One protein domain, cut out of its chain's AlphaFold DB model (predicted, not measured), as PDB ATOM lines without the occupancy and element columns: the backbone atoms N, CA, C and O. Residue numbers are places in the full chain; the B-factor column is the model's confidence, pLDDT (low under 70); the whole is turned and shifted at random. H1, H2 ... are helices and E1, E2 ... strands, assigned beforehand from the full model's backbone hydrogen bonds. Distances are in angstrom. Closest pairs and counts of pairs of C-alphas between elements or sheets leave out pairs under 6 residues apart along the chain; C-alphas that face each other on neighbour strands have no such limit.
ATOM      1  N   ILE A 118     -33.524  46.990  -7.621       93.75
ATOM      2  CA  ILE A 118     -33.942  45.691  -7.093       93.75
ATOM      3  C   ILE A 118     -35.234  45.873  -6.289       93.75
ATOM      4  O   ILE A 118     -35.278  46.729  -5.412       93.75
ATOM      5  N   LEU A 119     -36.245  45.053  -6.573       93.56
ATOM      6  CA  LEU A 119     -37.540  45.038  -5.893       93.56
ATOM      7  C   LEU A 119     -37.656  43.784  -5.029       93.56
ATOM      8  O   LEU A 119     -37.578  42.677  -5.559       93.56
ATOM      9  N   GLY A 120     -37.841  43.919  -3.718       93.12
ATOM     10  CA  GLY A 120     -37.984  42.743  -2.861       93.12
ATOM     11  C   GLY A 120     -38.545  43.020  -1.473       93.12
ATOM     12  O   GLY A 120     -38.729  44.157  -1.042       93.12
ATOM     13  N   GLY A 121     -38.806  41.940  -0.744       90.69
ATOM     14  CA  GLY A 121     -39.256  41.936   0.639       90.69
ATOM     15  C   GLY A 121     -40.571  42.676   0.839       90.69
ATOM     16  O   GLY A 121     -41.648  42.097   0.763       90.69
ATOM     17  N   THR A 122     -40.479  43.956   1.187       89.56
ATOM     18  CA  THR A 122     -41.639  44.781   1.540       89.56
ATOM     19  C   THR A 122     -41.753  46.042   0.703       89.56
ATOM     20  O   THR A 122     -42.449  46.971   1.114       89.56
ATOM     21  N   ASP A 123     -41.046  46.091  -0.423       93.50
ATOM     22  CA  ASP A 123     -41.067  47.228  -1.329       93.50
ATOM     23  C   ASP A 123     -42.469  47.469  -1.896       93.50
ATOM     24  O   ASP A 123     -43.205  46.552  -2.267       93.50
ATOM     25  N   ARG A 124     -42.843  48.742  -1.919       94.75
ATOM     26  CA  ARG A 124     -44.080  49.305  -2.446       94.75
ATOM     27  C   ARG A 124     -43.673  50.499  -3.297       94.75
ATOM     28  O   ARG A 124     -43.424  51.584  -2.770       94.75
ATOM     29  N   VAL A 125     -43.537  50.267  -4.595       95.88
ATOM     30  CA  VAL A 125     -43.144  51.294  -5.556       95.88
ATOM     31  C   VAL A 125     -44.396  51.846  -6.212       95.88
ATOM     32  O   VAL A 125     -45.199  51.085  -6.732       95.88
ATOM     33  N   ILE A 126     -44.563  53.166  -6.175       96.88
ATOM     34  CA  ILE A 126     -45.706  53.860  -6.772       96.88
ATOM     35  C   ILE A 126     -45.159  54.835  -7.810       96.88
ATOM     36  O   ILE A 126     -44.528  55.833  -7.451       96.88
ATOM     37  N   LEU A 127     -45.344  54.512  -9.086       97.06
ATOM     38  CA  LEU A 127     -44.822  55.280 -10.210       97.06
ATOM     39  C   LEU A 127     -45.942  56.144 -10.794       97.06
ATOM     40  O   LEU A 127     -46.898  55.584 -11.330       97.06
ATOM     41  N   PRO A 128     -45.850  57.481 -10.724       96.62
ATOM     42  CA  PRO A 128     -46.688  58.337 -11.546       96.62
ATOM     43  C   PRO A 128     -46.221  58.223 -13.001       96.62
ATOM     44  O   PRO A 128     -45.030  58.361 -13.310       96.62
ATOM     45  N   THR A 129     -47.154  57.913 -13.892       95.62
ATOM     46  CA  THR A 129     -46.867  57.666 -15.304       95.62
ATOM     47  C   THR A 129     -47.476  58.761 -16.167       95.62
ATOM     48  O   THR A 129     -48.342  59.540 -15.751       95.62
ATOM     49  N   LYS A 130     -46.942  58.883 -17.377       94.25
ATOM     50  CA  LYS A 130     -47.427  59.816 -18.389       94.25
ATOM     51  C   LYS A 130     -48.035  59.048 -19.544       94.25
ATOM     52  O   LYS A 130     -47.637  57.911 -19.807       94.25
ATOM     53  N   ALA A 131     -48.960  59.691 -20.250       92.31
ATOM     54  CA  ALA A 131     -49.527  59.113 -21.454       92.31
ATOM     55  C   ALA A 131     -48.395  58.731 -22.419       92.31
ATOM     56  O   ALA A 131     -47.482  59.524 -22.666       92.31
ATOM     57  N   ASN A 132     -48.484  57.528 -22.988       93.56
ATOM     58  CA  ASN A 132     -47.501  56.922 -23.892       93.56
ATOM     59  C   ASN A 132     -46.205  56.413 -23.246       93.56
ATOM     60  O   ASN A 132     -45.326  55.954 -23.987       93.56
ATOM     61  N   ASP A 133     -46.077  56.446 -21.915       96.50
ATOM     62  CA  ASP A 133     -45.052  55.651 -21.240       96.50
ATOM     63  C   ASP A 133     -45.245  54.177 -21.596       96.50
ATOM     64  O   ASP A 133     -46.370  53.670 -21.586       96.50
ATOM     65  N   LEU A 134     -44.143  53.494 -21.897       97.56
ATOM     66  CA  LEU A 134     -44.146  52.069 -22.208       97.56
ATOM     67  C   LEU A 134     -43.449  51.286 -21.104       97.56
ATOM     68  O   LEU A 134     -42.431  51.733 -20.563       97.56
ATOM     69  N   PHE A 135     -43.958  50.090 -20.825       98.12
ATOM     70  CA  PHE A 135     -43.299  49.127 -19.959       98.12
ATOM     71  C   PHE A 135     -43.035  47.831 -20.712       98.12
ATOM     72  O   PHE A 135     -43.897  47.318 -21.414       98.12
ATOM     73  N   VAL A 136     -41.815  47.320 -20.592       97.62
ATOM     74  CA  VAL A 136     -41.377  46.109 -21.292       97.62
ATOM     75  C   VAL A 136     -40.893  45.113 -20.247       97.62
ATOM     76  O   VAL A 136     -39.753  45.241 -19.774       97.62
ATOM     77  N   PRO A 137     -41.744  44.166 -19.824       97.06
ATOM     78  CA  PRO A 137     -41.315  43.082 -18.964       97.06
ATOM     79  C   PRO A 137     -40.405  42.113 -19.732       97.06
ATOM     80  O   PRO A 137     -40.605  41.811 -20.912       97.06
ATOM     81  N   LEU A 138     -39.366  41.641 -19.050       95.88
ATOM     82  CA  LEU A 138     -38.377  40.706 -19.559       95.88
ATOM     83  C   LEU A 138     -38.283  39.484 -18.652       95.88
ATOM     84  O   LEU A 138     -38.113  39.624 -17.438       95.88
ATOM     85  N   ALA A 139     -38.264  38.300 -19.255       93.38
ATOM     86  CA  ALA A 139     -37.964  37.059 -18.562       93.38
ATOM     87  C   ALA A 139     -36.558  36.575 -18.893       93.38
ATOM     88  O   ALA A 139     -36.017  36.797 -19.981       93.38
ATOM     89  N   TYR A 140     -35.960  35.893 -17.923       90.50
ATOM     90  CA  TYR A 140     -34.753  35.119 -18.146       90.50
ATOM     91  C   TYR A 140     -35.159  33.642 -18.249       90.50
ATOM     92  O   TYR A 140     -35.750  33.132 -17.298       90.50
ATOM     93  N   PRO A 141     -34.898  32.946 -19.366       85.69
ATOM     94  CA  PRO A 141     -35.561  31.671 -19.658       85.69
ATOM     95  C   PRO A 141     -35.136  30.518 -18.737       85.69
ATOM     96  O   PRO A 141     -35.957  29.681 -18.374       85.69
ATOM     97  N   ALA A 142     -33.863  30.458 -18.337       81.25
ATOM     98  CA  ALA A 142     -33.365  29.445 -17.409       81.25
ATOM     99  C   ALA A 142     -32.072  29.904 -16.717       81.25
ATOM    100  O   ALA A 142     -31.296  30.668 -17.302       81.25
ATOM    101  N   PRO A 143     -31.776  29.418 -15.498       69.00
ATOM    102  CA  PRO A 143     -30.506  29.685 -14.845       69.00
ATOM    103  C   PRO A 143     -29.385  29.076 -15.695       69.00
ATOM    104  O   PRO A 143     -29.490  27.945 -16.164       69.00
ATOM    105  N   PHE A 144     -28.311  29.838 -15.914       66.56
ATOM    106  CA  PHE A 144     -27.161  29.441 -16.745       66.56
ATOM    107  C   PHE A 144     -27.464  29.213 -18.234       66.56
ATOM    108  O   PHE A 144     -26.624  28.657 -18.951       66.56
ATOM    109  N   ALA A 145     -28.623  29.655 -18.727       66.62
ATOM    110  CA  ALA A 145     -28.901  29.610 -20.150       66.62
ATOM    111  C   ALA A 145     -27.837  30.405 -20.926       66.62
ATOM    112  O   ALA A 145     -27.455  31.515 -20.553       66.62
ATOM    113  N   LYS A 146     -27.364  29.843 -22.044       62.91
ATOM    114  CA  LYS A 146     -26.542  30.592 -23.014       62.91
ATOM    115  C   LYS A 146     -27.369  31.648 -23.759       62.91
ATOM    116  O   LYS A 146     -26.804  32.471 -24.480       62.91
ATOM    117  N   THR A 147     -28.694  31.579 -23.628       63.22
ATOM    118  CA  THR A 147     -29.655  32.500 -24.223       63.22
ATOM    119  C   THR A 147     -29.726  33.806 -23.432       63.22
ATOM    120  O   THR A 147     -29.262  33.925 -22.294       63.22
ATOM    121  N   ARG A 148     -30.222  34.839 -24.110       81.56
ATOM    122  CA  ARG A 148     -30.364  36.195 -23.578       81.56
ATOM    123  C   ARG A 148     -31.715  36.334 -22.881       81.56
ATOM    124  O   ARG A 148     -32.527  35.419 -22.927       81.56
ATOM    125  N   TRP A 149     -31.934  37.472 -22.232       92.44
ATOM    126  CA  TRP A 149     -33.281  37.842 -21.805       92.44
ATOM    127  C   TRP A 149     -34.237  37.852 -23.000       92.44
ATOM    128  O   TRP A 149     -33.815  38.114 -24.132       92.44
ATOM    129  N   GLU A 150     -35.514  37.638 -22.718       93.62
ATOM    130  CA  GLU A 150     -36.598  37.619 -23.694       93.62
ATOM    131  C   GLU A 150     -37.650  38.653 -23.293       93.62
ATOM    132  O   GLU A 150     -37.952  38.806 -22.110       93.62
ATOM    133  N   VAL A 151     -38.172  39.394 -24.273       95.12
ATOM    134  CA  VAL A 151     -39.338  40.264 -24.067       95.12
ATOM    135  C   VAL A 151     -40.555  39.366 -23.947       95.12
ATOM    136  O   VAL A 151     -40.767  38.531 -24.824       95.12
ATOM    137  N   ILE A 152     -41.329  39.542 -22.881       92.75
ATOM    138  CA  ILE A 152     -42.514  38.715 -22.645       92.75
ATOM    139  C   ILE A 152     -43.825  39.447 -22.890       92.75
ATOM    140  O   ILE A 152     -44.830  38.781 -23.102       92.75
ATOM    141  N   ASP A 153     -43.805  40.781 -22.879       93.69
ATOM    142  CA  ASP A 153     -44.975  41.603 -23.164       93.69
ATOM    143  C   ASP A 153     -44.586  43.057 -23.499       93.69
ATOM    144  O   ASP A 153     -43.407  43.436 -23.429       93.69
ATOM    145  N   LEU A 154     -45.577  43.879 -23.847       95.44
ATOM    146  CA  LEU A 154     -45.484  45.324 -24.007       95.44
ATOM    147  C   LEU A 154     -46.722  46.006 -23.418       95.44
ATOM    148  O   LEU A 154     -47.831  45.870 -23.923       95.44
ATOM    149  N   TRP A 155     -46.490  46.848 -22.421       96.06
ATOM    150  CA  TRP A 155     -47.526  47.588 -21.714       96.06
ATOM    151  C   TRP A 155     -47.443  49.088 -21.993       96.06
ATOM    152  O   TRP A 155     -46.360  49.620 -22.258       96.06
ATOM    153  N   GLN A 156     -48.567  49.792 -21.870       94.81
ATOM    154  CA  GLN A 156     -48.672  51.232 -22.086       94.81
ATOM    155  C   GLN A 156     -49.519  51.928 -21.014       94.81
ATOM    156  O   GLN A 156     -50.639  51.520 -20.719       94.81
ATOM    157  N   SER A 157     -49.020  53.054 -20.502       93.94
ATOM    158  CA  SER A 157     -49.852  54.035 -19.796       93.94
ATOM    159  C   SER A 157     -50.568  54.943 -20.795       93.94
ATOM    160  O   SER A 157     -49.971  55.416 -21.770       93.94
ATOM    161  N   HIS A 158     -51.852  55.202 -20.558       91.62
ATOM    162  CA  HIS A 158     -52.726  55.875 -21.522       91.62
ATOM    163  C   HIS A 158     -53.023  57.322 -21.152       91.62
ATOM    164  O   HIS A 158     -53.215  58.137 -22.052       91.62
ATOM    165  N   SER A 159     -52.995  57.663 -19.861       91.69
ATOM    166  CA  SER A 159     -53.304  59.014 -19.391       91.69
ATOM    167  C   SER A 159     -52.195  59.616 -18.540       91.69
ATOM    168  O   SER A 159     -51.440  58.942 -17.842       91.69
ATOM    169  N   ASP A 160     -52.124  60.944 -18.564       91.75
ATOM    170  CA  ASP A 160     -51.238  61.697 -17.689       91.75
ATOM    171  C   ASP A 160     -51.671  61.579 -16.223       91.75
ATOM    172  O   ASP A 160     -52.759  62.002 -15.831       91.75
ATOM    173  N   GLY A 161     -50.783  61.055 -15.379       87.75
ATOM    174  CA  GLY A 161     -51.089  60.803 -13.972       87.75
ATOM    175  C   GLY A 161     -51.909  59.535 -13.743       87.75
ATOM    176  O   GLY A 161     -52.577  59.440 -12.709       87.75
ATOM    177  N   ASP A 162     -51.853  58.591 -14.687       94.19
ATOM    178  CA  ASP A 162     -51.955  57.165 -14.378       94.19
ATOM    179  C   ASP A 162     -50.890  56.776 -13.334       94.19
ATOM    180  O   ASP A 162     -49.907  57.489 -13.090       94.19
ATOM    181  N   GLN A 163     -51.098  55.630 -12.696       95.88
ATOM    182  CA  GLN A 163     -50.240  55.123 -11.637       95.88
ATOM    183  C   GLN A 163     -49.910  53.655 -11.890       95.88
ATOM    184  O   GLN A 163     -50.818  52.836 -12.019       95.88
ATOM    185  N   LEU A 164     -48.621  53.312 -11.926       97.62
ATOM    186  CA  LEU A 164     -48.159  51.924 -11.890       97.62
ATOM    187  C   LEU A 164     -47.635  51.601 -10.487       97.62
ATOM    188  O   LEU A 164     -46.662  52.188 -10.011       97.62
ATOM    189  N   GLU A 165     -48.289  50.667  -9.816       97.81
ATOM    190  CA  GLU A 165     -47.966  50.191  -8.477       97.81
ATOM    191  C   GLU A 165     -47.239  48.850  -8.589       97.81
ATOM    192  O   GLU A 165     -47.680  47.951  -9.303       97.81
ATOM    193  N   ILE A 166     -46.124  48.707  -7.876       97.44
ATOM    194  CA  ILE A 166     -45.361  47.462  -7.801       97.44
ATOM    195  C   ILE A 166     -45.228  47.064  -6.338       97.44
ATOM    196  O   ILE A 166     -44.619  47.772  -5.526       97.44
ATOM    197  N   TYR A 167     -45.790  45.910  -6.000       95.88
ATOM    198  CA  TYR A 167     -45.783  45.366  -4.654       95.88
ATOM    199  C   TYR A 167     -44.954  44.091  -4.612       95.88
ATOM    200  O   TYR A 167     -45.416  43.035  -5.034       95.88
ATOM    201  N   ALA A 168     -43.743  44.188  -4.062       94.12
ATOM    202  CA  ALA A 168     -42.929  43.009  -3.815       94.12
ATOM    203  C   ALA A 168     -43.559  42.153  -2.709       94.12
ATOM    204  O   ALA A 168     -43.990  42.673  -1.665       94.12
ATOM    205  N   ASP A 169     -43.592  40.848  -2.932       89.56
ATOM    206  CA  ASP A 169     -44.082  39.865  -1.987       89.56
ATOM    207  C   ASP A 169     -43.269  38.575  -2.087       89.56
ATOM    208  O   ASP A 169     -43.148  37.957  -3.139       89.56
ATOM    209  N   SER A 170     -42.730  38.119  -0.959       79.81
ATOM    210  CA  SER A 170     -41.924  36.894  -0.914       79.81
ATOM    211  C   SER A 170     -42.753  35.606  -1.025       79.81
ATOM    212  O   SER A 170     -42.211  34.513  -0.859       79.81
ATOM    213  N   GLY A 171     -44.066  35.704  -1.260       73.12
ATOM    214  CA  GLY A 171     -44.938  34.556  -1.468       73.12
ATOM    215  C   GLY A 171     -45.684  34.610  -2.791       73.12
ATOM    216  O   GLY A 171     -46.551  35.446  -3.007       73.12
ATOM    217  N   SER A 172     -45.411  33.625  -3.635       75.81
ATOM    218  CA  SER A 172     -45.930  33.549  -5.000       75.81
ATOM    219  C   SER A 172     -47.445  33.323  -5.106       75.81
ATOM    220  O   SER A 172     -48.051  33.622  -6.126       75.81
ATOM    221  N   ARG A 173     -48.079  32.773  -4.064       84.75
ATOM    222  CA  ARG A 173     -49.491  32.332  -4.085       84.75
ATOM    223  C   ARG A 173     -50.528  33.452  -4.173       84.75
ATOM    224  O   ARG A 173     -51.661  33.195  -4.559       84.75
ATOM    225  N   TRP A 174     -50.141  34.668  -3.796       88.88
ATOM    226  CA  TRP A 174     -51.032  35.831  -3.732       88.88
ATOM    227  C   TRP A 174     -50.886  36.751  -4.942       88.88
ATOM    228  O   TRP A 174     -51.798  37.507  -5.261       88.88
ATOM    229  N   VAL A 175     -49.726  36.700  -5.595       91.06
ATOM    230  CA  VAL A 175     -49.417  37.484  -6.789       91.06
ATOM    231  C   VAL A 175     -50.101  36.828  -7.989       91.06
ATOM    232  O   VAL A 175     -49.918  35.635  -8.208       91.06
ATOM    233  N   SER A 176     -50.875  37.598  -8.752       91.44
ATOM    234  CA  SER A 176     -51.646  37.119  -9.912       91.44
ATOM    235  C   SER A 176     -51.544  38.097 -11.082       91.44
ATOM    236  O   SER A 176     -51.491  39.309 -10.859       91.44
ATOM    237  N   GLY A 177     -51.508  37.583 -12.310       90.31
ATOM    238  CA  GLY A 177     -51.575  38.372 -13.544       90.31
ATOM    239  C   GLY A 177     -52.788  37.998 -14.387       90.31
ATOM    240  O   GLY A 177     -53.148  36.820 -14.465       90.31
ATOM    241  N   LEU A 178     -53.428  38.996 -14.997       88.75
ATOM    242  CA  LEU A 178     -54.581  38.774 -15.863       88.75
ATOM    243  C   LEU A 178     -54.163  38.033 -17.134       88.75
ATOM    244  O   LEU A 178     -54.791  37.032 -17.483       88.75
ATOM    245  N   SER A 179     -53.076  38.466 -17.779       86.75
ATOM    246  CA  SER A 179     -52.564  37.830 -19.001       86.75
ATOM    247  C   SER A 179     -52.081  36.403 -18.805       86.75
ATOM    248  O   SER A 179     -52.137  35.580 -19.720       86.75
ATOM    249  N   ASP A 180     -51.615  36.085 -17.600       85.06
ATOM    250  CA  ASP A 180     -51.226  34.728 -17.233       85.06
ATOM    251  C   ASP A 180     -52.442  33.792 -17.047       85.06
ATOM    252  O   ASP A 180     -52.267  32.577 -16.956       85.06
ATOM    253  N   GLY A 181     -53.672  34.326 -17.003       85.44
ATOM    254  CA  GLY A 181     -54.890  33.554 -16.741       85.44
ATOM    255  C   GLY A 181     -55.001  33.061 -15.295       85.44
ATOM    256  O   GLY A 181     -55.672  32.060 -15.034       85.44
ATOM    257  N   ASP A 182     -54.324  33.732 -14.356       87.50
ATOM    258  CA  ASP A 182     -54.350  33.365 -12.940       87.50
ATOM    259  C   ASP A 182     -55.761  33.580 -12.350       87.50
ATOM    260  O   ASP A 182     -56.451  34.540 -12.693       87.50
ATOM    261  N   LEU A 183     -56.181  32.723 -11.406       87.81
ATOM    262  CA  LEU A 183     -57.558  32.669 -10.872       87.81
ATOM    263  C   LEU A 183     -58.102  34.015 -10.361       87.81
ATOM    264  O   LEU A 183     -59.296  34.263 -10.462       87.81
ATOM    265  N   TYR A 184     -57.239  34.852  -9.786       90.44
ATOM    266  CA  TYR A 184     -57.603  36.164  -9.246       90.44
ATOM    267  C   TYR A 184     -57.048  37.323 -10.083       90.44
ATOM    268  O   TYR A 184     -56.938  38.437  -9.574       90.44
ATOM    269  N   GLY A 185     -56.635  37.082 -11.331       88.62
ATOM    270  CA  GLY A 185     -55.994  38.075 -12.200       88.62
ATOM    271  C   GLY A 185     -56.877  39.276 -12.561       88.62
ATOM    272  O   GLY A 185     -56.351  40.346 -12.838       88.62
ATOM    273  N   ASP A 186     -58.199  39.143 -12.485       87.00
ATOM    274  CA  ASP A 186     -59.187  40.196 -12.760       87.00
ATOM    275  C   ASP A 186     -59.647  40.965 -11.505       87.00
ATOM    276  O   ASP A 186     -60.278  42.018 -11.610       87.00
ATOM    277  N   GLU A 187     -59.310  40.492 -10.303       90.81
ATOM    278  CA  GLU A 187     -59.719  41.144  -9.058       90.81
ATOM    279  C   GLU A 187     -58.801  42.312  -8.665       90.81
ATOM    280  O   GLU A 187     -57.581  42.152  -8.547       90.81
ATOM    281  N   ASP A 188     -59.387  43.468  -8.327       93.94
ATOM    282  CA  ASP A 188     -58.636  44.592  -7.755       93.94
ATOM    283  C   ASP A 188     -58.021  44.206  -6.388       93.94
ATOM    284  O   ASP A 188     -58.755  43.879  -5.450       93.94
ATOM    285  N   PRO A 189     -56.682  44.263  -6.226       94.62
ATOM    286  CA  PRO A 189     -56.023  43.933  -4.965       94.62
ATOM    287  C   PRO A 189     -56.249  44.971  -3.851       94.62
ATOM    288  O   PRO A 189     -56.119  44.639  -2.673       94.62
ATOM    289  N   VAL A 190     -56.544  46.231  -4.192       96.50
ATOM    290  CA  VAL A 190     -56.777  47.341  -3.248       96.50
ATOM    291  C   VAL A 190     -57.916  48.239  -3.767       96.50
ATOM    292  O   VAL A 190     -57.665  49.375  -4.183       96.50
ATOM    293  N   PRO A 191     -59.173  47.757  -3.731       96.12
ATOM    294  CA  PRO A 191     -60.317  48.488  -4.279       96.12
ATOM    295  C   PRO A 191     -60.715  49.706  -3.437       96.12
ATOM    296  O   PRO A 191     -61.319  50.643  -3.952       96.12
ATOM    297  N   PHE A 192     -60.357  49.724  -2.150       97.56
ATOM    298  CA  PHE A 192     -60.688  50.803  -1.220       97.56
ATOM    299  C   PHE A 192     -59.455  51.283  -0.453       97.56
ATOM    300  O   PHE A 192     -58.556  50.507  -0.121       97.56
ATOM    301  N   LEU A 193     -59.433  52.578  -0.146       97.38
ATOM    302  CA  LEU A 193     -58.379  53.265   0.608       97.38
ATOM    303  C   LEU A 193     -58.761  53.502   2.075       97.38
ATOM    304  O   LEU A 193     -58.096  54.261   2.782       97.38
ATOM    305  N   ASP A 194     -59.827  52.857   2.538       96.62
ATOM    306  CA  ASP A 194     -60.293  52.883   3.912       96.62
ATOM    307  C   ASP A 194     -60.784  51.492   4.354       96.62
ATOM    308  O   ASP A 194     -61.005  50.594   3.545       96.62
ATOM    309  N   ARG A 195     -60.944  51.287   5.667       95.25
ATOM    310  CA  ARG A 195     -61.362  49.973   6.199       95.25
ATOM    311  C   ARG A 195     -62.861  49.714   6.081       95.25
ATOM    312  O   ARG A 195     -63.272  48.574   6.267       95.25
ATOM    313  N   LYS A 196     -63.678  50.746   5.858       95.00
ATOM    314  CA  LYS A 196     -65.133  50.595   5.759       95.00
ATOM    315  C   LYS A 196     -65.595  50.305   4.335       95.00
ATOM    316  O   LYS A 196     -66.768  50.007   4.158       95.00
ATOM    317  N   CYS A 197     -64.681  50.338   3.364       95.94
ATOM    318  CA  CYS A 197     -64.993  50.191   1.947       95.94
ATOM    319  C   CYS A 197     -65.915  51.312   1.434       95.94
ATOM    320  O   CYS A 197     -66.820  51.076   0.640       95.94
ATOM    321  N   GLU A 198     -65.690  52.539   1.912       95.88
ATOM    322  CA  GLU A 198     -66.458  53.739   1.548       95.88
ATOM    323  C   GLU A 198     -65.638  54.700   0.671       95.88
ATOM    324  O   GLU A 198     -66.200  55.540  -0.029       95.88
ATOM    325  N   ALA A 199     -64.306  54.587   0.692       96.12
ATOM    326  CA  ALA A 199     -63.396  55.401  -0.101       96.12
ATOM    327  C   ALA A 199     -62.785  54.555  -1.229       96.12
ATOM    328  O   ALA A 199     -61.734  53.943  -1.008       96.12
ATOM    329  N   PRO A 200     -63.409  54.487  -2.421       95.62
ATOM    330  CA  PRO A 200     -62.850  53.735  -3.538       95.62
ATOM    331  C   PRO A 200     -61.470  54.276  -3.922       95.62
ATOM    332  O   PRO A 200     -61.186  55.473  -3.808       95.62
ATOM    333  N   ASN A 201     -60.599  53.371  -4.358       95.56
ATOM    334  CA  ASN A 201     -59.336  53.731  -4.981       95.56
ATOM    335  C   ASN A 201     -59.579  54.233  -6.417       95.56
ATOM    336  O   ASN A 201     -60.677  54.104  -6.960       95.56
ATOM    337  N   ILE A 202     -58.557  54.817  -7.042       92.62
ATOM    338  CA  ILE A 202     -58.620  55.165  -8.464       92.62
ATOM    339  C   ILE A 202     -58.747  53.890  -9.315       92.62
ATOM    340  O   ILE A 202     -58.240  52.826  -8.934       92.62
ATOM    341  N   SER A 203     -59.446  54.008 -10.445       92.12
ATOM    342  CA  SER A 203     -59.912  52.878 -11.248       92.12
ATOM    343  C   SER A 203     -58.770  51.956 -11.654       92.12
ATOM    344  O   SER A 203     -57.773  52.410 -12.217       92.12
ATOM    345  N   LEU A 204     -58.935  50.659 -11.393       92.94
ATOM    346  CA  LEU A 204     -58.059  49.624 -11.924       92.94
ATOM    347  C   LEU A 204     -58.154  49.615 -13.453       92.94
ATOM    348  O   LEU A 204     -59.253  49.597 -14.004       92.94
ATOM    349  N   ASN A 205     -57.008  49.618 -14.128       91.25
ATOM    350  CA  ASN A 205     -56.940  49.506 -15.586       91.25
ATOM    351  C   ASN A 205     -55.811  48.576 -16.065       91.25
ATOM    352  O   ASN A 205     -55.502  48.552 -17.255       91.25
ATOM    353  N   GLY A 206     -55.214  47.809 -15.149       91.81
ATOM    354  CA  GLY A 206     -54.388  46.650 -15.460       91.81
ATOM    355  C   GLY A 206     -53.861  45.950 -14.215       91.81
ATOM    356  O   GLY A 206     -53.662  46.584 -13.176       91.81
ATOM    357  N   LYS A 207     -53.640  44.638 -14.302       93.88
ATOM    358  CA  LYS A 207     -53.113  43.843 -13.191       93.88
ATOM    359  C   LYS A 207     -52.265  42.694 -13.712       93.88
ATOM    360  O   LYS A 207     -52.786  41.716 -14.221       93.88
ATOM    361  N   GLU A 208     -50.964  42.793 -13.479       94.19
ATOM    362  CA  GLU A 208     -49.984  41.818 -13.950       94.19
ATOM    363  C   GLU A 208     -49.055  41.375 -12.827       94.19
ATOM    364  O   GLU A 208     -49.144  41.844 -11.689       94.19
ATOM    365  N   ARG A 209     -48.117  40.480 -13.131       93.31
ATOM    366  CA  ARG A 209     -47.085  40.078 -12.178       93.31
ATOM    367  C   ARG A 209     -45.698  40.028 -12.788       93.31
ATOM    368  O   ARG A 209     -45.528  39.789 -13.978       93.31
ATOM    369  N   LEU A 210     -44.699  40.201 -11.929       93.94
ATOM    370  CA  LEU A 210     -43.327  39.802 -12.216       93.94
ATOM    371  C   LEU A 210     -42.962  38.615 -11.335       93.94
ATOM    372  O   LEU A 210     -43.155  38.643 -10.120       93.94
ATOM    373  N   THR A 211     -42.399  37.587 -11.947       92.00
ATOM    374  CA  THR A 211     -41.789  36.459 -11.245       92.00
ATOM    375  C   THR A 211     -40.387  36.839 -10.781       92.00
ATOM    376  O   THR A 211     -39.689  37.629 -11.417       92.00
ATOM    377  N   THR A 212     -39.934  36.240  -9.688       92.62
ATOM    378  CA  THR A 212     -38.564  36.358  -9.190       92.62
ATOM    379  C   THR A 212     -37.536  36.177 -10.315       92.62
ATOM    380  O   THR A 212     -37.464  35.135 -10.967       92.62
ATOM    381  N   GLY A 213     -36.701  37.191 -10.511       92.50
ATOM    382  CA  GLY A 213     -35.682  37.276 -11.552       92.50
ATOM    383  C   GLY A 213     -36.121  37.995 -12.823       92.50
ATOM    384  O   GLY A 213     -35.262  38.303 -13.641       92.50
ATOM    385  N   GLU A 214     -37.403  38.294 -13.009       94.88
ATOM    386  CA  GLU A 214     -37.873  39.089 -14.143       94.88
ATOM    387  C   GLU A 214     -37.489  40.564 -13.989       94.88
ATOM    388  O   GLU A 214     -37.220  41.070 -12.892       94.88
ATOM    389  N   ARG A 215     -37.436  41.266 -15.120       96.25
ATOM    390  CA  ARG A 215     -37.166  42.702 -15.163       96.25
ATOM    391  C   ARG A 215     -38.325  43.450 -15.780       96.25
ATOM    392  O   ARG A 215     -38.975  42.937 -16.673       96.25
ATOM    393  N   LEU A 216     -38.508  44.695 -15.367       97.75
ATOM    394  CA  LEU A 216     -39.431  45.630 -15.994       97.75
ATOM    395  C   LEU A 216     -38.652  46.854 -16.456       97.75
ATOM    396  O   LEU A 216     -38.002  47.523 -15.649       97.75
ATOM    397  N   ILE A 217     -38.701  47.147 -17.752       97.62
ATOM    398  CA  ILE A 217     -38.138  48.384 -18.294       97.62
ATOM    399  C   ILE A 217     -39.258  49.412 -18.389       97.62
ATOM    400  O   ILE A 217     -40.207  49.185 -19.124       97.62
ATOM    401  N   TRP A 218     -39.129  50.545 -17.706       97.69
ATOM    402  CA  TRP A 218     -39.993  51.715 -17.890       97.69
ATOM    403  C   TRP A 218     -39.328  52.683 -18.867       97.69
ATOM    404  O   TRP A 218     -38.171  53.051 -18.653       97.69
ATOM    405  N   LEU A 219     -40.029  53.078 -19.929       96.81
ATOM    406  CA  LEU A 219     -39.532  53.893 -21.039       96.81
ATOM    407  C   LEU A 219     -40.416  55.127 -21.245       96.81
ATOM    408  O   LEU A 219     -41.639  55.016 -21.295       96.81
ATOM    409  N   ARG A 220     -39.783  56.285 -21.456       95.75
ATOM    410  CA  ARG A 220     -40.448  57.543 -21.818       95.75
ATOM    411  C   ARG A 220     -39.636  58.291 -22.869       95.75
ATOM    412  O   ARG A 220     -38.424  58.452 -22.706       95.75
ATOM    413  N   ASP A 221     -40.294  58.781 -23.917       91.88
ATOM    414  CA  ASP A 221     -39.659  59.699 -24.866       91.88
ATOM    415  C   ASP A 221     -39.285  61.009 -24.139       91.88
ATOM    416  O   ASP A 221     -40.063  61.564 -23.361       91.88
ATOM    417  N   ASP A 222     -38.053  61.487 -24.320       86.31
ATOM    418  CA  ASP A 222     -37.615  62.745 -23.711       86.31
ATOM    419  C   ASP A 222     -38.239  63.938 -24.463       86.31
ATOM    420  O   ASP A 222     -38.596  63.847 -25.635       86.31
ATOM    421  N   VAL A 223     -38.305  65.096 -23.804       81.94
ATOM    422  CA  VAL A 223     -38.675  66.373 -24.432       81.94
ATOM    423  C   VAL A 223     -37.709  66.712 -25.574       81.94
ATOM    424  O   VAL A 223     -38.094  67.336 -26.559       81.94
ATOM    425  N   SER A 224     -36.444  66.295 -25.455       83.00
ATOM    426  CA  SER A 224     -35.478  66.377 -26.553       83.00
ATOM    427  C   SER A 224     -35.793  65.331 -27.633       83.00
ATOM    428  O   SER A 224     -35.713  64.136 -27.336       83.00
ATOM    429  N   PRO A 225     -36.047  65.737 -28.894       80.69
ATOM    430  CA  PRO A 225     -36.307  64.800 -29.980       80.69
ATOM    431  C   PRO A 225     -35.192  63.763 -30.115       80.69
ATOM    432  O   PRO A 225     -34.006  64.090 -30.045       80.69
ATOM    433  N   GLY A 226     -35.573  62.503 -30.312       81.69
ATOM    434  CA  GLY A 226     -34.608  61.422 -30.489       81.69
ATOM    435  C   GLY A 226     -33.842  61.037 -29.217       81.69
ATOM    436  O   GLY A 226     -32.767  60.445 -29.306       81.69
ATOM    437  N   LYS A 227     -34.373  61.342 -28.028       90.25
ATOM    438  CA  LYS A 227     -33.873  60.805 -26.757       90.25
ATOM    439  C   LYS A 227     -34.980  60.059 -26.021       90.25
ATOM    440  O   LYS A 227     -36.153  60.376 -26.154       90.25
ATOM    441  N   CYS A 228     -34.580  59.076 -25.225       93.31
ATOM    442  CA  CYS A 228     -35.471  58.293 -24.381       93.31
ATOM    443  C   CYS A 228     -34.853  58.177 -22.991       93.31
ATOM    444  O   CYS A 228     -33.646  57.971 -22.841       93.31
ATOM    445  N   ILE A 229     -35.698  58.292 -21.979       94.81
ATOM    446  CA  ILE A 229     -35.368  58.050 -20.580       94.81
ATOM    447  C   ILE A 229     -35.868  56.657 -20.255       94.81
ATOM    448  O   ILE A 229     -36.948  56.270 -20.700       94.81
ATOM    449  N   PHE A 230     -35.093  55.907 -19.482       95.75
ATOM    450  CA  PHE A 230     -35.520  54.589 -19.055       95.75
ATOM    451  C   PHE A 230     -35.022  54.241 -17.661       95.75
ATOM    452  O   PHE A 230     -34.002  54.773 -17.205       95.75
ATOM    453  N   LYS A 231     -35.748  53.338 -17.002       96.69
ATOM    454  CA  LYS A 231     -35.362  52.683 -15.747       96.69
ATOM    455  C   LYS A 231     -35.599  51.190 -15.870       96.69
ATOM    456  O   LYS A 231     -36.507  50.767 -16.576       96.69
ATOM    457  N   ILE A 232     -34.758  50.406 -15.205       96.12
ATOM    458  CA  ILE A 232     -34.887  48.951 -15.158       96.12
ATOM    459  C   ILE A 232     -35.104  48.563 -13.706       96.12
ATOM    460  O   ILE A 232     -34.285  48.905 -12.853       96.12
ATOM    461  N   PHE A 233     -36.179  47.833 -13.458       96.31
ATOM    462  CA  PHE A 233     -36.463  47.186 -12.188       96.31
ATOM    463  C   PHE A 233     -36.195  45.686 -12.324       96.31
ATOM    464  O   PHE A 233     -36.471  45.125 -13.381       96.31
ATOM    465  N   GLU A 234     -35.643  45.038 -11.301       96.19
ATOM    466  CA  GLU A 234     -35.445  43.582 -11.241       96.19
ATOM    467  C   GLU A 234     -36.140  43.027  -9.999       96.19
ATOM    468  O   GLU A 234     -35.848  43.443  -8.876       96.19
ATOM    469  N   ALA A 235     -37.046  42.078 -10.209       95.25
ATOM    470  CA  ALA A 235     -37.758  41.379  -9.156       95.25
ATOM    471  C   ALA A 235     -36.794  40.434  -8.421       95.25
ATOM    472  O   ALA A 235     -36.346  39.428  -8.968       95.25
ATOM    473  N   LYS A 236     -36.432  40.751  -7.179       94.06
ATOM    474  CA  LYS A 236     -35.755  39.805  -6.278       94.06
ATOM    475  C   LYS A 236     -36.744  38.803  -5.679       94.06
ATOM    476  O   LYS A 236     -36.354  37.664  -5.448       94.06
ATOM    477  N   ASP A 237     -37.960  39.257  -5.417       92.50
ATOM    478  CA  ASP A 237     -39.109  38.461  -4.996       92.50
ATOM    479  C   ASP A 237     -40.238  38.681  -6.013       92.50
ATOM    480  O   ASP A 237     -40.180  39.640  -6.791       92.50
ATOM    481  N   ASP A 238     -41.259  37.825  -6.014       92.75
ATOM    482  CA  ASP A 238     -42.412  38.003  -6.899       92.75
ATOM    483  C   ASP A 238     -43.078  39.362  -6.632       92.75
ATOM    484  O   ASP A 238     -43.105  39.860  -5.503       92.75
ATOM    485  N   CYS A 239     -43.579  40.007  -7.679       95.38
ATOM    486  CA  CYS A 239     -44.178  41.330  -7.579       95.38
ATOM    487  C   CYS A 239     -45.569  41.337  -8.196       95.38
ATOM    488  O   CYS A 239     -45.728  40.985  -9.362       95.38
ATOM    489  N   GLN A 240     -46.557  41.819  -7.444       96.31
ATOM    490  CA  GLN A 240     -47.837  42.224  -8.014       96.31
ATOM    491  C   GLN A 240     -47.666  43.586  -8.688       96.31
ATOM    492  O   GLN A 240     -47.182  44.530  -8.061       96.31
ATOM    493  N   ILE A 241     -48.070  43.677  -9.947       96.94
ATOM    494  CA  ILE A 241     -48.131  44.904 -10.738       96.94
ATOM    495  C   ILE A 241     -49.593  45.314 -10.851       96.94
ATOM    496  O   ILE A 241     -50.458  44.488 -11.136       96.94
ATOM    497  N   VAL A 242     -49.874  46.587 -10.607       96.56
ATOM    498  CA  VAL A 242     -51.220  47.154 -10.714       96.56
ATOM    499  C   VAL A 242     -51.111  48.467 -11.464       96.56
ATOM    500  O   VAL A 242     -50.358  49.347 -11.056       96.56
ATOM    501  N   SER A 243     -51.850  48.616 -12.555       96.00
ATOM    502  CA  SER A 243     -52.031  49.900 -13.216       96.00
ATOM    503  C   SER A 243     -53.387  50.470 -12.837       96.00
ATOM    504  O   SER A 243     -54.391  49.752 -12.763       96.00
ATOM    505  N   ARG A 244     -53.401  51.769 -12.547       94.69
ATOM    506  CA  ARG A 244     -54.611  52.517 -12.237       94.69
ATOM    507  C   ARG A 244     -54.666  53.815 -13.017       94.69
ATOM    508  O   ARG A 244     -53.637  54.444 -13.267       94.69
ATOM    509  N   THR A 245     -55.881  54.268 -13.300       92.50
ATOM    510  CA  THR A 245     -56.137  55.538 -13.974       92.50
ATOM    511  C   THR A 245     -57.109  56.419 -13.199       92.50
ATOM    512  O   THR A 245     -58.067  55.952 -12.584       92.50
ATOM    513  N   ARG A 246     -56.863  57.732 -13.248       87.12
ATOM    514  CA  ARG A 246     -57.811  58.758 -12.781       87.12
ATOM    515  C   ARG A 246     -58.846  59.123 -13.845       87.12
ATOM    516  O   ARG A 246     -59.837  59.770 -13.521       87.12
ATOM    517  N   TYR A 247     -58.605  58.729 -15.095       85.00
ATOM    518  CA  TYR A 247     -59.405  59.106 -16.256       85.00
ATOM    519  C   TYR A 247     -59.862  57.844 -16.999       85.00
ATOM    520  O   TYR A 247     -59.399  57.585 -18.113       85.00
ATOM    521  N   PRO A 248     -60.734  57.019 -16.386       76.12
ATOM    522  CA  PRO A 248     -61.249  55.831 -17.048       76.12
ATOM    523  C   PRO A 248     -61.959  56.236 -18.344       76.12
ATOM    524  O   PRO A 248     -62.767  57.169 -18.376       76.12
ATOM    525  N   ASN A 249     -61.637  55.549 -19.437       67.62
ATOM    526  CA  ASN A 249     -62.323  55.767 -20.698       67.62
ATOM    527  C   ASN A 249     -63.705  55.109 -20.622       67.62
ATOM    528  O   ASN A 249     -63.808  53.900 -20.774       67.62
ATOM    529  N   MET A 250     -64.758  55.913 -20.450       55.94
ATOM    530  CA  MET A 250     -66.153  55.451 -20.326       55.94
ATOM    531  C   MET A 250     -66.685  54.677 -21.548       55.94
ATOM    532  O   MET A 250     -67.792  54.151 -21.499       55.94
ATOM    533  N   SER A 251     -65.955  54.661 -22.672       54.47
ATOM    534  CA  SER A 251     -66.311  53.845 -23.847       54.47
ATOM    535  C   SER A 251     -65.848  52.390 -23.752       54.47
ATOM    536  O   SER A 251     -66.284  51.558 -24.544       54.47
ATOM    537  N   LEU A 252     -64.968  52.091 -22.799       54.59
ATOM    538  CA  LEU A 252     -64.566  50.743 -22.431       54.59
ATOM    539  C   LEU A 252     -65.368  50.361 -21.184       54.59
ATOM    540  O   LEU A 252     -65.622  51.217 -20.338       54.59
ATOM    541  N   GLU A 253     -65.811  49.108 -21.094       52.78
ATOM    542  CA  GLU A 253     -66.513  48.627 -19.900       52.78
ATOM    543  C   GLU A 253     -65.660  48.868 -18.642       52.78
ATOM    544  O   GLU A 253     -64.424  48.824 -18.686       52.78
ATOM    545  N   ASP A 254     -66.316  49.148 -17.514       49.34
ATOM    546  CA  ASP A 254     -65.628  49.278 -16.231       49.34
ATOM    547  C   ASP A 254     -64.799  48.009 -15.965       49.34
ATOM    548  O   ASP A 254     -65.322  46.896 -16.005       49.34
ATOM    549  N   GLY A 255     -63.499  48.170 -15.698       53.75
ATOM    550  CA  GLY A 255     -62.594  47.054 -15.403       53.75
ATOM    551  C   GLY A 255     -61.795  46.496 -16.584       53.75
ATOM    552  O   GLY A 255     -61.087  45.507 -16.412       53.75
ATOM    553  N   VAL A 256     -61.835  47.114 -17.770       63.03
ATOM    554  CA  VAL A 256     -60.967  46.697 -18.887       63.03
ATOM    555  C   VAL A 256     -59.489  46.970 -18.566       63.03
ATOM    556  O   VAL A 256     -59.086  48.112 -18.324       63.03
ATOM    557  N   ASN A 257     -58.665  45.918 -18.606       67.00
ATOM    558  CA  ASN A 257     -57.209  46.024 -18.562       67.00
ATOM    559  C   ASN A 257     -56.706  46.658 -19.867       67.00
ATOM    560  O   ASN A 257     -56.537  45.965 -20.861       67.00
ATOM    561  N   ILE A 258     -56.508  47.977 -19.892       76.56
ATOM    562  CA  ILE A 258     -55.982  48.684 -21.072       76.56
ATOM    563  C   ILE A 258     -54.456  48.714 -21.110       76.56
ATOM    564  O   ILE A 258     -53.886  49.066 -22.144       76.56
ATOM    565  N   LEU A 259     -53.795  48.362 -20.002       83.06
ATOM    566  CA  LEU A 259     -52.338  48.370 -19.891       83.06
ATOM    567  C   LEU A 259     -51.692  47.554 -21.021       83.06
ATOM    568  O   LEU A 259     -50.685  47.980 -21.577       83.06
ATOM    569  N   GLU A 260     -52.307  46.438 -21.408       79.50
ATOM    570  CA  GLU A 260     -51.799  45.482 -22.404       79.50
ATOM    571  C   GLU A 260     -52.245  45.764 -23.843       79.50
ATOM    572  O   GLU A 260     -51.906  45.025 -24.765       79.50
ATOM    573  N   PHE A 261     -52.985  46.851 -24.068       83.12
ATOM    574  CA  PHE A 261     -53.414  47.271 -25.402       83.12
ATOM    575  C   PHE A 261     -52.638  48.516 -25.842       83.12
ATOM    576  O   PHE A 261     -53.192  49.622 -25.850       83.12
ATOM    577  N   PRO A 262     -51.346  48.384 -26.205       86.38
ATOM    578  CA  PRO A 262     -50.563  49.518 -26.646       86.38
ATOM    579  C   PRO A 262     -51.135  50.082 -27.951       86.38
ATOM    580  O   PRO A 262     -51.289  49.393 -28.957       86.38
ATOM    581  N   THR A 263     -51.412  51.381 -27.948       87.75
ATOM    582  CA  THR A 263     -51.846  52.159 -29.117       87.75
ATOM    583  C   THR A 263     -50.665  52.696 -29.924       87.75
ATOM    584  O   THR A 263     -50.848  53.335 -30.962       87.75
ATOM    585  N   ARG A 264     -49.434  52.428 -29.473       88.62
ATOM    586  CA  ARG A 264     -48.195  52.792 -30.162       88.62
ATOM    587  C   ARG A 264     -47.139  51.696 -30.066       88.62
ATOM    588  O   ARG A 264     -47.033  50.992 -29.068       88.62
ATOM    589  N   SER A 265     -46.271  51.642 -31.070       89.75
ATOM    590  CA  SER A 265     -45.062  50.817 -31.029       89.75
ATOM    591  C   SER A 265     -43.889  51.563 -30.376       89.75
ATOM    592  O   SER A 265     -43.830  52.800 -30.447       89.75
ATOM    593  N   PRO A 266     -42.908  50.844 -29.795       93.62
ATOM    594  CA  PRO A 266     -41.672  51.449 -29.309       93.62
ATOM    595  C   PRO A 266     -40.940  52.225 -30.412       93.62
ATOM    596  O   PRO A 266     -40.837  51.766 -31.551       93.62
ATOM    597  N   SER A 267     -40.379  53.389 -30.072       93.88
ATOM    598  CA  SER A 267     -39.533  54.150 -31.001       93.88
ATOM    599  C   SER A 267     -38.220  53.399 -31.311       93.88
ATOM    600  O   SER A 267     -37.801  52.538 -30.530       93.88
ATOM    601  N   PRO A 268     -37.492  53.724 -32.400       94.44
ATOM    602  CA  PRO A 268     -36.210  53.074 -32.712       94.44
ATOM    603  C   PRO A 268     -35.174  53.148 -31.573       94.44
ATOM    604  O   PRO A 268     -34.375  52.230 -31.369       94.44
ATOM    605  N   ILE A 269     -35.204  54.229 -30.790       94.56
ATOM    606  CA  ILE A 269     -34.326  54.408 -29.627       94.56
ATOM    607  C   ILE A 269     -34.767  53.507 -28.475       94.56
ATOM    608  O   ILE A 269     -33.917  52.858 -27.868       94.56
ATOM    609  N   MET A 270     -36.073  53.399 -28.212       95.69
ATOM    610  CA  MET A 270     -36.605  52.438 -27.239       95.69
ATOM    611  C   MET A 270     -36.224  51.005 -27.622       95.69
ATOM    612  O   MET A 270     -35.712  50.268 -26.785       95.69
ATOM    613  N   ALA A 271     -36.358  50.631 -28.899       95.06
ATOM    614  CA  ALA A 271     -35.942  49.317 -29.393       95.06
ATOM    615  C   ALA A 271     -34.437  49.062 -29.185       95.06
ATOM    616  O   ALA A 271     -34.031  47.954 -28.820       95.06
ATOM    617  N   THR A 272     -33.600  50.092 -29.352       95.38
ATOM    618  CA  THR A 272     -32.158  50.023 -29.065       95.38
ATOM    619  C   THR A 272     -31.889  49.821 -27.572       95.38
ATOM    620  O   THR A 272     -31.049  48.994 -27.210       95.38
ATOM    621  N   ILE A 273     -32.618  50.527 -26.700       95.19
ATOM    622  CA  ILE A 273     -32.525  50.382 -25.239       95.19
ATOM    623  C   ILE A 273     -32.925  48.968 -24.816       95.19
ATOM    624  O   ILE A 273     -32.155  48.313 -24.114       95.19
ATOM    625  N   VAL A 274     -34.070  48.470 -25.291       95.56
ATOM    626  CA  VAL A 274     -34.536  47.101 -25.023       95.56
ATOM    627  C   VAL A 274     -33.488  46.099 -25.504       95.56
ATOM    628  O   VAL A 274     -33.024  45.279 -24.718       95.56
ATOM    629  N   SER A 275     -32.990  46.232 -26.737       94.75
ATOM    630  CA  SER A 275     -31.929  45.367 -27.281       94.75
ATOM    631  C   SER A 275     -30.638  45.377 -26.453       94.75
ATOM    632  O   SER A 275     -29.929  44.370 -26.388       94.75
ATOM    633  N   GLY A 276     -30.299  46.515 -25.840       93.81
ATOM    634  CA  GLY A 276     -29.198  46.635 -24.886       93.81
ATOM    635  C   GLY A 276     -29.494  45.914 -23.572       93.81
ATOM    636  O   GLY A 276     -28.658  45.143 -23.097       93.81
ATOM    637  N   ALA A 277     -30.698  46.099 -23.027       93.12
ATOM    638  CA  ALA A 277     -31.160  45.431 -21.815       93.12
ATOM    639  C   ALA A 277     -31.158  43.902 -21.961       93.12
ATOM    640  O   ALA A 277     -30.745  43.208 -21.031       93.12
ATOM    641  N   LEU A 278     -31.483  43.376 -23.150       93.81
ATOM    642  CA  LEU A 278     -31.458  41.932 -23.396       93.81
ATOM    643  C   LEU A 278     -30.054  41.308 -23.281       93.81
ATOM    644  O   LEU A 278     -29.913  40.102 -23.087       93.81
ATOM    645  N   LYS A 279     -28.995  42.119 -23.395       91.62
ATOM    646  CA  LYS A 279     -27.590  41.683 -23.304       91.62
ATOM    647  C   LYS A 279     -27.015  41.794 -21.890       91.62
ATOM    648  O   LYS A 279     -25.864  41.412 -21.677       91.62
ATOM    649  N   LEU A 280     -27.769  42.348 -20.941       91.31
ATOM    650  CA  LEU A 280     -27.326  42.472 -19.556       91.31
ATOM    651  C   LEU A 280     -27.164  41.093 -18.910       91.31
ATOM    652  O   LEU A 280     -27.811  40.120 -19.298       91.31
ATOM    653  N   LYS A 281     -26.321  41.022 -17.873       90.69
ATOM    654  CA  LYS A 281     -26.146  39.799 -17.078       90.69
ATOM    655  C   LYS A 281     -27.493  39.313 -16.534       90.69
ATOM    656  O   LYS A 281     -28.382  40.129 -16.258       90.69
ATOM    657  N   GLY A 282     -27.611  37.994 -16.388       88.88
ATOM    658  CA  GLY A 282     -28.762  37.357 -15.752       88.88
ATOM    659  C   GLY A 282     -28.977  37.851 -14.313       88.88
ATOM    660  O   GLY A 282     -28.069  38.460 -13.728       88.88
ATOM    661  N   PRO A 283     -30.176  37.628 -13.761       90.94
ATOM    662  CA  PRO A 283     -30.527  38.099 -12.431       90.94
ATOM    663  C   PRO A 283     -29.794  37.285 -11.357       90.94
ATOM    664  O   PRO A 283     -29.317  36.173 -11.600       90.94
ATOM    665  N   ARG A 284     -29.691  37.841 -10.145       87.06
ATOM    666  CA  ARG A 284     -29.091  37.122  -9.001       87.06
ATOM    667  C   ARG A 284     -30.045  36.122  -8.348       87.06
ATOM    668  O   ARG A 284     -29.583  35.139  -7.781       87.06
ATOM    669  N   HIS A 285     -31.342  36.396  -8.417       89.00
ATOM    670  CA  HIS A 285     -32.416  35.515  -7.965       89.00
ATOM    671  C   HIS A 285     -33.236  35.144  -9.194       89.00
ATOM    672  O   HIS A 285     -33.375  35.964 -10.097       89.00
ATOM    673  N   TRP A 286     -33.728  33.915  -9.262       91.00
ATOM    674  CA  TRP A 286     -34.494  33.451 -10.409       91.00
ATOM    675  C   TRP A 286     -35.466  32.367  -9.981       91.00
ATOM    676  O   TRP A 286     -35.104  31.482  -9.201       91.00
ATOM    677  N   ALA A 287     -36.669  32.412 -10.532       86.06
ATOM    678  CA  ALA A 287     -37.627  31.333 -10.445       86.06
ATOM    679  C   ALA A 287     -38.236  31.071 -11.837       86.06
ATOM    680  O   ALA A 287     -38.385  32.005 -12.625       86.06
ATOM    681  N   PRO A 288     -38.592  29.816 -12.163       81.56
ATOM    682  CA  PRO A 288     -39.148  29.483 -13.472       81.56
ATOM    683  C   PRO A 288     -40.496  30.167 -13.685       81.56
ATOM    684  O   PRO A 288     -41.395  30.004 -12.855       81.56
ATOM    685  N   ARG A 289     -40.673  30.869 -14.805       74.31
ATOM    686  CA  ARG A 289     -42.002  31.312 -15.238       74.31
ATOM    687  C   ARG A 289     -42.873  30.060 -15.460       74.31
ATOM    688  O   ARG A 289     -42.384  29.120 -16.093       74.31
ATOM    689  N   PRO A 290     -44.079  29.948 -14.882       64.81
ATOM    690  CA  PRO A 290     -44.841  28.707 -14.985       64.81
ATOM    691  C   PRO A 290     -45.290  28.437 -16.424       64.81
ATOM    692  O   PRO A 290     -45.762  29.350 -17.088       64.81
ATOM    693  N   ALA A 291     -45.223  27.179 -16.866       53.72
ATOM    694  CA  ALA A 291     -46.252  26.636 -17.762       53.72
ATOM    695  C   ALA A 291     -47.395  25.994 -16.950       53.72
ATOM    696  O   ALA A 291     -48.509  25.891 -17.441       53.72
ATOM    697  N   ASP A 292     -47.113  25.577 -15.705       52.72
ATOM    698  CA  ASP A 292     -48.092  24.998 -14.785       52.72
ATOM    699  C   ASP A 292     -47.542  25.048 -13.343       52.72
ATOM    700  O   ASP A 292     -46.793  24.174 -12.896       52.72
ATOM    701  N   ARG A 293     -47.806  26.138 -12.611       57.44
ATOM    702  CA  ARG A 293     -47.559  26.187 -11.163       57.44
ATOM    703  C   ARG A 293     -48.923  26.232 -10.484       57.44
ATOM    704  O   ARG A 293     -49.484  27.319 -10.399       57.44
ATOM    705  N   PRO A 294     -49.407  25.133  -9.883       57.53
ATOM    706  CA  PRO A 294     -50.697  25.116  -9.182       57.53
ATOM    707  C   PRO A 294     -50.735  25.999  -7.912       57.53
ATOM    708  O   PRO A 294     -51.701  25.957  -7.155       57.53
ATOM    709  N   PHE A 295     -49.674  26.779  -7.655       62.06
ATOM    710  CA  PHE A 295     -49.417  27.530  -6.426       62.06
ATOM    711  C   PHE A 295     -49.082  29.020  -6.641       62.06
ATOM    712  O   PHE A 295     -48.661  29.670  -5.684       62.06
ATOM    713  N   ILE A 296     -49.180  29.563  -7.861       69.44
ATOM    714  CA  ILE A 296     -49.077  31.021  -8.097       69.44
ATOM    715  C   ILE A 296     -50.473  31.584  -8.302       69.44
ATOM    716  O   ILE A 296     -51.284  30.942  -8.960       69.44
ATOM    717  N   GLY A 297     -50.751  32.742  -7.699       72.00
ATOM    718  CA  GLY A 297     -52.027  33.440  -7.873       72.00
ATOM    719  C   GLY A 297     -53.264  32.607  -7.529       72.00
ATOM    720  O   GLY A 297     -54.350  32.897  -8.021       72.00
ATOM    721  N   ASN A 298     -53.106  31.557  -6.721       80.12
ATOM    722  CA  ASN A 298     -54.150  30.581  -6.420       80.12
ATOM    723  C   ASN A 298     -54.868  30.868  -5.092       80.12
ATOM    724  O   ASN A 298     -55.845  30.194  -4.767       80.12
ATOM    725  N   GLU A 299     -54.398  31.849  -4.321       86.25
ATOM    726  CA  GLU A 299     -55.035  32.314  -3.094       86.25
ATOM    727  C   GLU A 299     -55.417  33.790  -3.207       86.25
ATOM    728  O   GLU A 299     -54.603  34.644  -3.569       86.25
ATOM    729  N   ARG A 300     -56.646  34.108  -2.793       88.38
ATOM    730  CA  ARG A 300     -57.101  35.491  -2.687       88.38
ATOM    731  C   ARG A 300     -56.343  36.201  -1.568       88.38
ATOM    732  O   ARG A 300     -56.342  35.754  -0.421       88.38
ATOM    733  N   ALA A 301     -55.714  37.326  -1.888       89.69
ATOM    734  CA  ALA A 301     -55.003  38.137  -0.911       89.69
ATOM    735  C   ALA A 301     -55.945  39.116  -0.195       89.69
ATOM    736  O   ALA A 301     -56.756  39.782  -0.833       89.69
ATOM    737  N   ASP A 302     -55.788  39.266   1.123       92.44
ATOM    738  CA  ASP A 302     -56.397  40.382   1.851       92.44
ATOM    739  C   ASP A 302     -55.770  41.717   1.384       92.44
ATOM    740  O   ASP A 302     -54.536  41.791   1.290       92.44
ATOM    741  N   PRO A 303     -56.553  42.787   1.134       95.25
ATOM    742  CA  PRO A 303     -56.024  44.074   0.673       95.25
ATOM    743  C   PRO A 303     -54.922  44.669   1.559       95.25
ATOM    744  O   PRO A 303     -54.034  45.369   1.065       95.25
ATOM    745  N   SER A 304     -54.910  44.359   2.861       94.12
ATOM    746  CA  SER A 304     -53.858  44.801   3.787       94.12
ATOM    747  C   SER A 304     -52.480  44.201   3.500       94.12
ATOM    748  O   SER A 304     -51.461  44.721   3.965       94.12
ATOM    749  N   ARG A 305     -52.408  43.142   2.688       92.38
ATOM    750  CA  ARG A 305     -51.143  42.603   2.182       92.38
ATOM    751  C   ARG A 305     -50.460  43.590   1.238       92.38
ATOM    752  O   ARG A 305     -49.247  43.816   1.336       92.38
ATOM    753  N   TRP A 306     -51.243  44.205   0.358       93.94
ATOM    754  CA  TRP A 306     -50.778  45.163  -0.641       93.94
ATOM    755  C   TRP A 306     -50.649  46.559  -0.033       93.94
ATOM    756  O   TRP A 306     -49.568  47.152  -0.084       93.94
ATOM    757  N   LEU A 307     -51.686  47.011   0.682       94.88
ATOM    758  CA  LEU A 307     -51.733  48.285   1.398       94.88
ATOM    759  C   LEU A 307     -51.812  48.062   2.916       94.88
ATOM    760  O   LEU A 307     -52.883  48.009   3.517       94.88
ATOM    761  N   ARG A 308     -50.647  47.984   3.568       93.00
ATOM    762  CA  ARG A 308     -50.494  47.640   5.001       93.00
ATOM    763  C   ARG A 308     -51.336  48.476   5.958       93.00
ATOM    764  O   ARG A 308     -51.692  48.008   7.038       93.00
ATOM    765  N   GLN A 309     -51.642  49.709   5.577       94.50
ATOM    766  CA  GLN A 309     -52.450  50.645   6.343       94.50
ATOM    767  C   GLN A 309     -53.887  50.143   6.554       94.50
ATOM    768  O   GLN A 309     -54.496  50.522   7.551       94.50
ATOM    769  N   LEU A 310     -54.407  49.264   5.688       95.31
ATOM    770  CA  LEU A 310     -55.729  48.642   5.842       95.31
ATOM    771  C   LEU A 310     -55.779  47.590   6.954       95.31
ATOM    772  O   LEU A 310     -56.856  47.305   7.474       95.31
TER     773      LEU A 310
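Overview. This is residues 118 to 310 of the 337 residues of the protein "T5orf172 domain-containing protein" of Nocardia nova (UniProt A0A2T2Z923). With little regular structure, two small antiparallel sheets, E1-E3-E7-E4 and E2-E5-E6, meet near Leu 210 and Ala 235 and splay apart like a V. H1 covers one face of the smaller sheet. The 193 printed residues, 63 in named elements, run E1 to E7, H1, H2: mixed, compact, radius of gyration of the C-alphas 16.4 A, spans 49 by 40 by 26 A.

Along the chain. E1 is residues 124 to 128, from C-alpha 124 at (-44.080, 49.305, -2.446); E3 163 to 169; E7 238 to 245, 23.4 A; E4 203 to 210. E2 is 134 to 139, E5 215 to 221, E6 228 to 235. H1 is 268 to 277; H2, 303 to 306, ends at (-50.778, 45.163, -0.641).

Arrangement. Between E3 and E7, N 165 and O 242 are 2.7 A apart; in the hairpin E5 and E6, N 229 and O 220, 2.8 A. H1, every O i to N i+4 pair within hydrogen-bond range, is on the smaller sheet, two layers, height 9.0 A. H2, too short for such pairs, only grazes the larger sheet.

Size, cuts and confidence. The printed part has no cut. Links E2-E3, E3-E4, E7-H1 and H1-H2 are long. Residues 143 to 147, 249 to 257 and 290 to 296 have pLDDT under 70.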